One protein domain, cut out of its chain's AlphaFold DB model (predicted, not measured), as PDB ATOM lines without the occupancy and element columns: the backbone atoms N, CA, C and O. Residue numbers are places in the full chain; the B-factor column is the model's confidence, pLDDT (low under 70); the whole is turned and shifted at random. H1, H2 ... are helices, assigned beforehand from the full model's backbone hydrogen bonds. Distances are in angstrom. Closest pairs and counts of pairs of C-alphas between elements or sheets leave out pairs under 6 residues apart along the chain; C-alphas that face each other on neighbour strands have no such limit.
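What this domain is: This is residues 528 to 552 and 571 to 622 of the 727 residues of the protein "Sacchrp_dh_C domain-containing protein" of Oryza rufipogon (UniProt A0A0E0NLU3). Five helices form an open arrangement with few helix-to-helix contacts: H2 lies nearest the middle, H3 and H4 meet at a steep angle toward one end of the longest axis, and H5 and the very short H1 lie toward the other end. H4, the longest helix, runs from the H3 end back toward the middle, and the helix-free stretch of residues 598 to 612 loops from there to H5. The printed part has 77 residues with five named helices, in the order H1, H2, H3, H4, H5, and no named strand; the class is all helix. The whole is compact, with a radius of gyration of the C-alphas of 12.7 A, and the C-alphas span 37 by 27 by 19 A.

Where its parts are: H1 is residues 530 to 533, 5.3 A from first to last C-alpha, and begins at C-alpha 530 at (239.913, 233.058, 201.052). H2 is residues 540 to 550, 15.2 A long. After the cut, H3 is residues 571 to 578, 10.3 A long, beginning at C-alpha 571 at (224.274, 238.473, 181.333). H4 is residues 585 to 597, 18.3 A long. H5 is residues 613 to 622, 14.4 A long, and ends at C-alpha 622 at (244.347, 253.897, 191.427).

How they stand to each other: H1 and H2 are close but not clearly touching, their closest C-alphas being those of Leu 531 and Phe 543, 7.8 A apart. H2 and H3 are also close but not clearly touching; the closest C-alphas, those of Phe 548 and Arg 575, are 7.8 A apart. Their lines stand at a shallow tilt of 21 degrees, the same way. H3 and H4 touch, with the closest C-alphas, those of Ile 573 and Ala 588, 5.5 A apart. Their lines stand at a steep tilt of 47 degrees, opposite ways. H2 and H5 are near each other, with 5 pairs of C-alphas within 10 A. Among the pairs that are apart are H4 and H5, H1 and H5, and H2 and H4. In H2, H3, H4 and H5 every O i to N i+4 pair is within hydrogen-bond range; H1, with 4 residues, is too short for such a pair.

The domain as a whole: The two C-alphas farthest apart are those of Thr 535 and Asp 584, at 38.2 A. Residues 553 to 570 are not printed, and C-alphas 552 and 571 are 16.7 A apart across this cut, between H2 and H3. The links H1 to H2 and H3 to H4 are short, and the link H4 to H5, 15 residues, is long. The mean pLDDT of the printed part is 91.2, and residues 551 to 552 are under 70 in this model.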
ATOM      1  N   SER A 528     239.971 239.782 204.760       92.62
ATOM      2  CA  SER A 528     240.845 238.951 203.924       92.62
ATOM      3  C   SER A 528     240.057 237.823 203.249       92.62
ATOM      4  O   SER A 528     239.573 236.915 203.921       92.62
ATOM      5  N   HIS A 529     239.956 237.837 201.921       93.00
ATOM      6  CA  HIS A 529     239.136 236.877 201.180       93.00
ATOM      7  C   HIS A 529     239.871 235.533 200.995       93.00
ATOM      8  O   HIS A 529     241.049 235.557 200.631       93.00
ATOM      9  N   PRO A 530     239.235 234.356 201.174       91.00
ATOM     10  CA  PRO A 530     239.913 233.058 201.052       91.00
ATOM     11  C   PRO A 530     240.598 232.822 199.696       91.00
ATOM     12  O   PRO A 530     241.761 232.425 199.660       91.00
ATOM     13  N   LEU A 531     239.937 233.147 198.576       90.25
ATOM     14  CA  LEU A 531     240.560 233.067 197.239       90.25
ATOM     15  C   LEU A 531     241.793 233.981 197.086       90.25
ATOM     16  O   LEU A 531     242.694 233.677 196.312       90.25
ATOM     17  N   LEU A 532     241.877 235.075 197.852       91.88
ATOM     18  CA  LEU A 532     243.023 235.992 197.857       91.88
ATOM     19  C   LEU A 532     244.118 235.581 198.861       91.88
ATOM     20  O   LEU A 532     245.049 236.354 199.100       91.88
ATOM     21  N   GLN A 533     244.050 234.363 199.404       86.69
ATOM     22  CA  GLN A 533     245.095 233.740 200.229       86.69
ATOM     23  C   GLN A 533     245.703 232.486 199.572       86.69
ATOM     24  O   GLN A 533     246.665 231.927 200.092       86.69
ATOM     25  N   GLN A 534     245.169 232.048 198.427       83.38
ATOM     26  CA  GLN A 534     245.683 230.901 197.677       83.38
ATOM     27  C   GLN A 534     246.974 231.248 196.918       83.38
ATOM     28  O   GLN A 534     247.198 232.398 196.530       83.38
ATOM     29  N   THR A 535     247.813 230.230 196.694       79.75
ATOM     30  CA  THR A 535     249.044 230.318 195.888       79.75
ATOM     31  C   THR A 535     248.733 230.608 194.422       79.75
ATOM     32  O   THR A 535     249.318 231.509 193.828       79.75
ATOM     33  N   THR A 536     247.760 229.897 193.848       89.00
ATOM     34  CA  THR A 536     247.177 230.243 192.549       89.00
ATOM     35  C   THR A 536     246.211 231.406 192.739       89.00
ATOM     36  O   THR A 536     245.189 231.269 193.407       89.00
ATOM     37  N   ARG A 537     246.524 232.562 192.150       92.31
ATOM     38  CA  ARG A 537     245.657 233.746 192.199       92.31
ATOM     39  C   ARG A 537     244.461 233.579 191.243       92.31
ATOM     40  O   ARG A 537     244.686 233.149 190.107       92.31
ATOM     41  N   PRO A 538     243.227 233.945 191.641       95.81
ATOM     42  CA  PRO A 538     242.088 233.997 190.723       95.81
ATOM     43  C   PRO A 538     242.270 235.121 189.693       95.81
ATOM     44  O   PRO A 538     243.028 236.071 189.932       95.81
ATOM     45  N   THR A 539     241.550 235.051 188.571       97.19
ATOM     46  CA  THR A 539     241.421 236.214 187.682       97.19
ATOM     47  C   THR A 539     240.496 237.275 188.289       97.19
ATOM     48  O   THR A 539     239.717 236.987 189.204       97.19
ATOM     49  N   TYR A 540     240.534 238.513 187.781       97.19
ATOM     50  CA  TYR A 540     239.535 239.521 188.167       97.19
ATOM     51  C   TYR A 540     238.111 239.070 187.802       97.19
ATOM     52  O   TYR A 540     237.181 239.314 188.572       97.19
ATOM     53  N   ARG A 541     237.946 238.370 186.671       95.56
ATOM     54  CA  ARG A 541     236.666 237.799 186.232       95.56
ATOM     55  C   ARG A 541     236.144 236.718 187.186       95.56
ATOM     56  O   ARG A 541     234.985 236.801 187.592       95.56
ATOM     57  N   ASP A 542     236.980 235.758 187.581       94.44
ATOM     58  CA  ASP A 542     236.607 234.704 188.541       94.44
ATOM     59  C   ASP A 542     236.214 235.307 189.892       94.44
ATOM     60  O   ASP A 542     235.208 234.928 190.487       94.44
ATOM     61  N   PHE A 543     236.983 236.294 190.358       96.19
ATOM     62  CA  PHE A 543     236.734 236.961 191.631       96.19
ATOM     63  C   PHE A 543     235.432 237.779 191.626       96.19
ATOM     64  O   PHE A 543     234.702 237.758 192.612       96.19
ATOM     65  N   LEU A 544     235.077 238.437 190.513       94.81
ATOM     66  CA  LEU A 544     233.756 239.063 190.359       94.81
ATOM     67  C   LEU A 544     232.625 238.021 190.407       94.81
ATOM     68  O   LEU A 544     231.584 238.271 191.016       94.81
ATOM     69  N   VAL A 545     232.807 236.862 189.764       91.00
ATOM     70  CA  VAL A 545     231.811 235.779 189.785       91.00
ATOM     71  C   VAL A 545     231.640 235.218 191.199       91.00
ATOM     72  O   VAL A 545     230.504 234.994 191.610       91.00
ATOM     73  N   GLU A 546     232.724 235.063 191.960       91.81
ATOM     74  CA  GLU A 546     232.668 234.678 193.373       91.81
ATOM     75  C   GLU A 546     231.921 235.714 194.222       91.81
ATOM     76  O   GLU A 546     231.005 235.346 194.954       91.81
ATOM     77  N   LEU A 547     232.232 237.008 194.085       91.81
ATOM     78  CA  LEU A 547     231.530 238.076 194.809       91.81
ATOM     79  C   LEU A 547     230.015 238.052 194.536       91.81
ATOM     80  O   LEU A 547     229.216 238.107 195.467       91.81
ATOM     81  N   PHE A 548     229.601 237.861 193.278       87.06
ATOM     82  CA  PHE A 548     228.184 237.678 192.945       87.06
ATOM     83  C   PHE A 548     227.554 236.421 193.574       87.06
ATOM     84  O   PHE A 548     226.350 236.419 193.834       87.06
ATOM     85  N   ASN A 549     228.320 235.355 193.815       81.56
ATOM     86  CA  ASN A 549     227.823 234.132 194.452       81.56
ATOM     87  C   ASN A 549     227.758 234.265 195.984       81.56
ATOM     88  O   ASN A 549     226.800 233.789 196.594       81.56
ATOM     89  N   ALA A 550     228.729 234.940 196.605       71.00
ATOM     90  CA  ALA A 550     228.822 235.118 198.056       71.00
ATOM     91  C   ALA A 550     227.588 235.825 198.651       71.00
ATOM     92  O   ALA A 550     227.119 235.464 199.730       71.00
ATOM     93  N   CYS A 551     226.994 236.767 197.913       57.69
ATOM     94  CA  CYS A 551     225.775 237.475 198.312       57.69
ATOM     95  C   CYS A 551     224.499 236.593 198.339       57.69
ATOM     96  O   CYS A 551     223.475 237.023 198.865       57.69
ATOM     97  N   ASN A 552     224.523 235.368 197.791       57.66
ATOM     98  CA  ASN A 552     223.322 234.555 197.518       57.66
ATOM     99  C   ASN A 552     222.981 233.472 198.568       57.66
ATOM    100  O   ASN A 552     222.135 232.614 198.307       57.66
ATOM    101  N   GLU A 571     224.104 239.429 180.233       87.81
ATOM    102  CA  GLU A 571     224.274 238.473 181.333       87.81
ATOM    103  C   GLU A 571     224.623 239.187 182.650       87.81
ATOM    104  O   GLU A 571     223.949 238.994 183.663       87.81
ATOM    105  N   LEU A 572     225.630 240.071 182.635       89.00
ATOM    106  CA  LEU A 572     226.056 240.826 183.817       89.00
ATOM    107  C   LEU A 572     224.962 241.774 184.336       89.00
ATOM    108  O   LEU A 572     224.742 241.844 185.545       89.00
ATOM    109  N   ILE A 573     224.232 242.459 183.446       92.06
ATOM    110  CA  ILE A 573     223.071 243.284 183.822       92.06
ATOM    111  C   ILE A 573     221.998 242.413 184.486       92.06
ATOM    112  O   ILE A 573     221.444 242.799 185.514       92.06
ATOM    113  N   SER A 574     221.732 241.227 183.938       89.44
ATOM    114  CA  SER A 574     220.718 240.317 184.479       89.44
ATOM    115  C   SER A 574     221.110 239.790 185.859       89.44
ATOM    116  O   SER A 574     220.270 239.824 186.752       89.44
ATOM    117  N   ARG A 575     222.384 239.424 186.077       89.88
ATOM    118  CA  ARG A 575     222.930 239.047 187.397       89.88
ATOM    119  C   ARG A 575     222.786 240.171 188.437       89.88
ATOM    120  O   ARG A 575     222.364 239.916 189.562       89.88
ATOM    121  N   LEU A 576     223.093 241.423 188.075       90.25
ATOM    122  CA  LEU A 576     222.954 242.579 188.983       90.25
ATOM    123  C   LEU A 576     221.504 242.825 189.426       90.25
ATOM    124  O   LEU A 576     221.277 243.227 190.569       90.25
ATOM    125  N   LEU A 577     220.542 242.595 188.529       90.31
ATOM    126  CA  LEU A 577     219.114 242.751 188.808       90.31
ATOM    127  C   LEU A 577     218.549 241.536 189.566       90.31
ATOM    128  O   LEU A 577     217.800 241.710 190.525       90.31
ATOM    129  N   SER A 578     218.924 240.307 189.190       87.62
ATOM    130  CA  SER A 578     218.406 239.075 189.806       87.62
ATOM    131  C   SER A 578     218.855 238.884 191.251       87.62
ATOM    132  O   SER A 578     218.115 238.299 192.037       87.62
ATOM    133  N   PHE A 579     220.044 239.380 191.602       84.62
ATOM    134  CA  PHE A 579     220.596 239.325 192.958       84.62
ATOM    135  C   PHE A 579     220.285 240.579 193.794       84.62
ATOM    136  O   PHE A 579     220.792 240.734 194.899       84.62
ATOM    137  N   GLY A 580     219.466 241.509 193.284       84.44
ATOM    138  CA  GLY A 580     219.032 242.700 194.026       84.44
ATOM    139  C   GLY A 580     220.118 243.755 194.286       84.44
ATOM    140  O   GLY A 580     219.823 244.781 194.906       84.44
ATOM    141  N   HIS A 581     221.344 243.558 193.783       85.00
ATOM    142  CA  HIS A 581     222.433 244.540 193.864       85.00
ATOM    143  C   HIS A 581     222.023 245.884 193.243       85.00
ATOM    144  O   HIS A 581     222.381 246.943 193.757       85.00
ATOM    145  N   CYS A 582     221.219 245.851 192.175       85.56
ATOM    146  CA  CYS A 582     220.604 247.027 191.576       85.56
ATOM    147  C   CYS A 582     219.100 246.812 191.324       85.56
ATOM    148  O   CYS A 582     218.665 245.692 191.069       85.56
ATOM    149  N   LYS A 583     218.309 247.892 191.371       85.50
ATOM    150  CA  LYS A 583     216.867 247.886 191.034       85.50
ATOM    151  C   LYS A 583     216.564 248.472 189.652       85.50
ATOM    152  O   LYS A 583     215.490 248.228 189.113       85.50
ATOM    153  N   ASP A 584     217.486 249.255 189.101       89.88
ATOM    154  CA  ASP A 584     217.293 250.032 187.878       89.88
ATOM    155  C   ASP A 584     218.183 249.497 186.746       89.88
ATOM    156  O   ASP A 584     219.360 249.186 186.946       89.88
ATOM    157  N   LYS A 585     217.620 249.377 185.539       90.81
ATOM    158  CA  LYS A 585     218.310 248.781 184.386       90.81
ATOM    159  C   LYS A 585     219.363 249.713 183.769       90.81
ATOM    160  O   LYS A 585     220.353 249.221 183.229       90.81
ATOM    161  N   GLU A 586     219.182 251.030 183.848       91.12
ATOM    162  CA  GLU A 586     220.167 252.011 183.388       91.12
ATOM    163  C   GLU A 586     221.358 252.071 184.356       91.12
ATOM    164  O   GLU A 586     222.507 252.014 183.914       91.12
ATOM    165  N   ILE A 587     221.104 252.088 185.670       90.25
ATOM    166  CA  ILE A 587     222.152 252.013 186.700       90.25
ATOM    167  C   ILE A 587     222.900 250.675 186.599       90.25
ATOM    168  O   ILE A 587     224.131 250.670 186.608       90.25
ATOM    169  N   ALA A 588     222.209 249.544 186.408       93.31
ATOM    170  CA  ALA A 588     222.863 248.255 186.168       93.31
ATOM    171  C   ALA A 588     223.767 248.289 184.916       93.31
ATOM    172  O   ALA A 588     224.914 247.843 184.972       93.31
ATOM    173  N   ALA A 589     223.311 248.886 183.809       93.94
ATOM    174  CA  ALA A 589     224.117 249.035 182.594       93.94
ATOM    175  C   ALA A 589     225.336 249.965 182.782       93.94
ATOM    176  O   ALA A 589     226.417 249.676 182.262       93.94
ATOM    177  N   LYS A 590     225.204 251.057 183.550       93.00
ATOM    178  CA  LYS A 590     226.332 251.925 183.946       93.00
ATOM    179  C   LYS A 590     227.331 251.181 184.838       93.00
ATOM    180  O   LYS A 590     228.539 251.267 184.613       93.00
ATOM    181  N   THR A 591     226.842 250.394 185.793       94.69
ATOM    182  CA  THR A 591     227.663 249.552 186.674       94.69
ATOM    183  C   THR A 591     228.470 248.529 185.870       94.69
ATOM    184  O   THR A 591     229.679 248.447 186.066       94.69
ATOM    185  N   VAL A 592     227.878 247.823 184.897       95.62
ATOM    186  CA  VAL A 592     228.623 246.877 184.032       95.62
ATOM    187  C   VAL A 592     229.697 247.577 183.193       95.62
ATOM    188  O   VAL A 592     230.831 247.098 183.128       95.62
ATOM    189  N   LYS A 593     229.399 248.755 182.625       95.25
ATOM    190  CA  LYS A 593     230.410 249.580 181.936       95.25
ATOM    191  C   LYS A 593     231.554 249.990 182.870       95.25
ATOM    192  O   LYS A 593     232.707 249.987 182.452       95.25
ATOM    193  N   THR A 594     231.251 250.289 184.133       95.69
ATOM    194  CA  THR A 594     232.251 250.636 185.156       95.69
ATOM    195  C   THR A 594     233.109 249.429 185.546       95.69
ATOM    196  O   THR A 594     234.330 249.547 185.590       95.69
ATOM    197  N   ILE A 595     232.501 248.252 185.744       96.56
ATOM    198  CA  ILE A 595     233.200 246.978 185.998       96.56
ATOM    199  C   ILE A 595     234.210 246.691 184.880       96.56
ATOM    200  O   ILE A 595     235.379 246.417 185.158       96.56
ATOM    201  N   LYS A 596     233.791 246.820 183.614       96.19
ATOM    202  CA  LYS A 596     234.677 246.620 182.458       96.19
ATOM    203  C   LYS A 596     235.766 247.696 182.352       96.19
ATOM    204  O   LYS A 596     236.924 247.343 182.167       96.19
ATOM    205  N   PHE A 597     235.440 248.976 182.546       96.44
ATOM    206  CA  PHE A 597     236.421 250.075 182.546       96.44
ATOM    207  C   PHE A 597     237.509 249.913 183.624       96.44
ATOM    208  O   PHE A 597     238.685 250.169 183.369       96.44
ATOM    209  N   LEU A 598     237.134 249.445 184.817       96.75
ATOM    210  CA  LEU A 598     238.067 249.186 185.916       96.75
ATOM    211  C   LEU A 598     238.890 247.896 185.739       96.75
ATOM    212  O   LEU A 598     239.761 247.622 186.560       96.75
ATOM    213  N   GLY A 599     238.647 247.098 184.697       96.75
ATOM    214  CA  GLY A 599     239.327 245.815 184.502       96.75
ATOM    215  C   GLY A 599     238.862 244.704 185.452       96.75
ATOM    216  O   GLY A 599     239.551 243.700 185.627       96.75
ATOM    217  N   LEU A 600     237.689 244.855 186.074       96.56
ATOM    218  CA  LEU A 600     237.110 243.889 187.023       96.56
ATOM    219  C   LEU A 600     236.430 242.693 186.321       96.56
ATOM    220  O   LEU A 600     235.777 241.882 186.966       96.56
ATOM    221  N   TYR A 601     236.576 242.592 184.997       95.38
ATOM    222  CA  TYR A 601     236.144 241.461 184.166       95.38
ATOM    223  C   TYR A 601     237.285 240.954 183.261       95.38
ATOM    224  O   TYR A 601     237.040 240.319 182.241       95.38
ATOM    225  N   GLU A 602     238.538 241.290 183.587       95.88
ATOM    226  CA  GLU A 602     239.714 240.799 182.860       95.88
ATOM    227  C   GLU A 602     240.100 239.382 183.318       95.88
ATOM    228  O   GLU A 602     240.058 239.070 184.508       95.88
ATOM    229  N   GLU A 603     240.578 238.567 182.375       95.69
ATOM    230  CA  GLU A 603     241.161 237.231 182.617       95.69
ATOM    231  C   GLU A 603     242.597 237.305 183.193       95.69
ATOM    232  O   GLU A 603     243.346 236.331 183.188       95.69
ATOM    233  N   THR A 604     243.030 238.482 183.659       96.38
ATOM    234  CA  THR A 604     244.333 238.698 184.303       96.38
ATOM    235  C   THR A 604     244.262 238.315 185.783       96.38
ATOM    236  O   THR A 604     243.233 238.498 186.431       96.38
ATOM    237  N   GLN A 605     245.346 237.766 186.340       96.38
ATOM    238  CA  GLN A 605     245.395 237.365 187.752       96.38
ATOM    239  C   GLN A 605     245.461 238.564 188.707       96.38
ATOM    240  O   GLN A 605     246.146 239.550 188.437       96.38
ATOM    241  N   ILE A 606     244.801 238.445 189.864       96.50
ATOM    242  CA  ILE A 606     244.833 239.464 190.922       96.50
ATOM    243  C   ILE A 606     246.192 239.436 191.656       96.50
ATOM    244  O   ILE A 606     246.528 238.410 192.255       96.50
ATOM    245  N   PRO A 607     246.952 240.548 191.708       93.31
ATOM    246  CA  PRO A 607     248.261 240.607 192.362       93.31
ATOM    247  C   PRO A 607     248.279 240.195 193.843       93.31
ATOM    248  O   PRO A 607     247.318 240.395 194.589       93.31
ATOM    249  N   GLU A 608     249.415 239.656 194.294       90.88
ATOM    250  CA  GLU A 608     249.644 239.129 195.655       90.88
ATOM    251  C   GLU A 608     249.598 240.184 196.774       90.88
ATOM    252  O   GLU A 608     249.545 239.846 197.963       90.88
ATOM    253  N   ASN A 609     249.653 241.477 196.436       89.81
ATOM    254  CA  ASN A 609     249.517 242.552 197.417       89.81
ATOM    255  C   ASN A 609     248.061 242.774 197.859       89.81
ATOM    256  O   ASN A 609     247.873 243.211 198.992       89.81
ATOM    257  N   CYS A 610     247.064 242.404 197.046       93.19
ATOM    258  CA  CYS A 610     245.652 242.435 197.429       93.19
ATOM    259  C   CYS A 610     245.289 241.245 198.331       93.19
ATOM    260  O   CYS A 610     245.550 240.090 197.985       93.19
ATOM    261  N   SER A 611     244.654 241.528 199.467       94.56
ATOM    262  CA  SER A 611     244.193 240.538 200.451       94.56
ATOM    263  C   SER A 611     242.669 240.488 200.605       94.56
ATOM    264  O   SER A 611     242.117 239.436 200.915       94.56
ATOM    265  N   SER A 612     241.989 241.602 200.341       96.25
ATOM    266  CA  SER A 612     240.547 241.809 200.487       96.25
ATOM    267  C   SER A 612     239.924 242.313 199.180       96.25
ATOM    268  O   SER A 612     240.635 242.792 198.293       96.25
ATOM    269  N   ALA A 613     238.593 242.253 199.058       96.38
ATOM    270  CA  ALA A 613     237.889 242.837 197.912       96.38
ATOM    271  C   ALA A 613     238.123 244.359 197.819       96.38
ATOM    272  O   ALA A 613     238.344 244.893 196.728       96.38
ATOM    273  N   PHE A 614     238.195 245.021 198.979       96.31
ATOM    274  CA  PHE A 614     238.555 246.429 199.115       96.31
ATOM    275  C   PHE A 614     239.936 246.749 198.510       96.31
ATOM    276  O   PHE A 614     240.073 247.743 197.795       96.31
ATOM    277  N   ASP A 615     240.953 245.906 198.721       95.81
ATOM    278  CA  ASP A 615     242.279 246.114 198.112       95.81
ATOM    279  C   ASP A 615     242.225 246.024 196.578       95.81
ATOM    280  O   ASP A 615     242.897 246.788 195.883       95.81
ATOM    281  N   VAL A 616     241.429 245.087 196.049       96.94
ATOM    282  CA  VAL A 616     241.269 244.848 194.605       96.94
ATOM    283  C   VAL A 616     240.617 246.052 193.927       96.94
ATOM    284  O   VAL A 616     241.139 246.545 192.922       96.94
ATOM    285  N   ILE A 617     239.512 246.568 194.481       96.31
ATOM    286  CA  ILE A 617     238.825 247.735 193.909       96.31
ATOM    287  C   ILE A 617     239.672 249.009 194.037       96.31
ATOM    288  O   ILE A 617     239.768 249.764 193.070       96.31
ATOM    289  N   CYS A 618     240.351 249.221 195.173       95.00
ATOM    290  CA  CYS A 618     241.204 250.395 195.374       95.00
ATOM    291  C   CYS A 618     242.372 250.420 194.384       95.00
ATOM    292  O   CYS A 618     242.617 251.451 193.762       95.00
ATOM    293  N   GLN A 619     243.045 249.282 194.182       94.88
ATOM    294  CA  GLN A 619     244.142 249.162 193.221       94.88
ATOM    295  C   GLN A 619     243.673 249.415 191.781       94.88
ATOM    296  O   GLN A 619     244.328 250.149 191.039       94.88
ATOM    297  N   ARG A 620     242.530 248.848 191.372       95.94
ATOM    298  CA  ARG A 620     241.974 249.097 190.033       95.94
ATOM    299  C   ARG A 620     241.561 250.555 189.837       95.94
ATOM    300  O   ARG A 620     241.793 251.105 188.763       95.94
ATOM    301  N   MET A 621     241.015 251.204 190.865       95.25
ATOM    302  CA  MET A 621     240.710 252.635 190.834       95.25
ATOM    303  C   MET A 621     241.974 253.514 190.775       95.25
ATOM    304  O   MET A 621     241.999 254.444 189.972       95.25
ATOM    305  N   GLU A 622     243.043 253.202 191.524       92.25
ATOM    306  CA  GLU A 622     244.347 253.897 191.427       92.25
ATOM    307  C   GLU A 622     244.898 253.815 189.990       92.25
ATOM    308  O   GLU A 622     245.299 254.825 189.416       92.25
TER     309      GLU A 622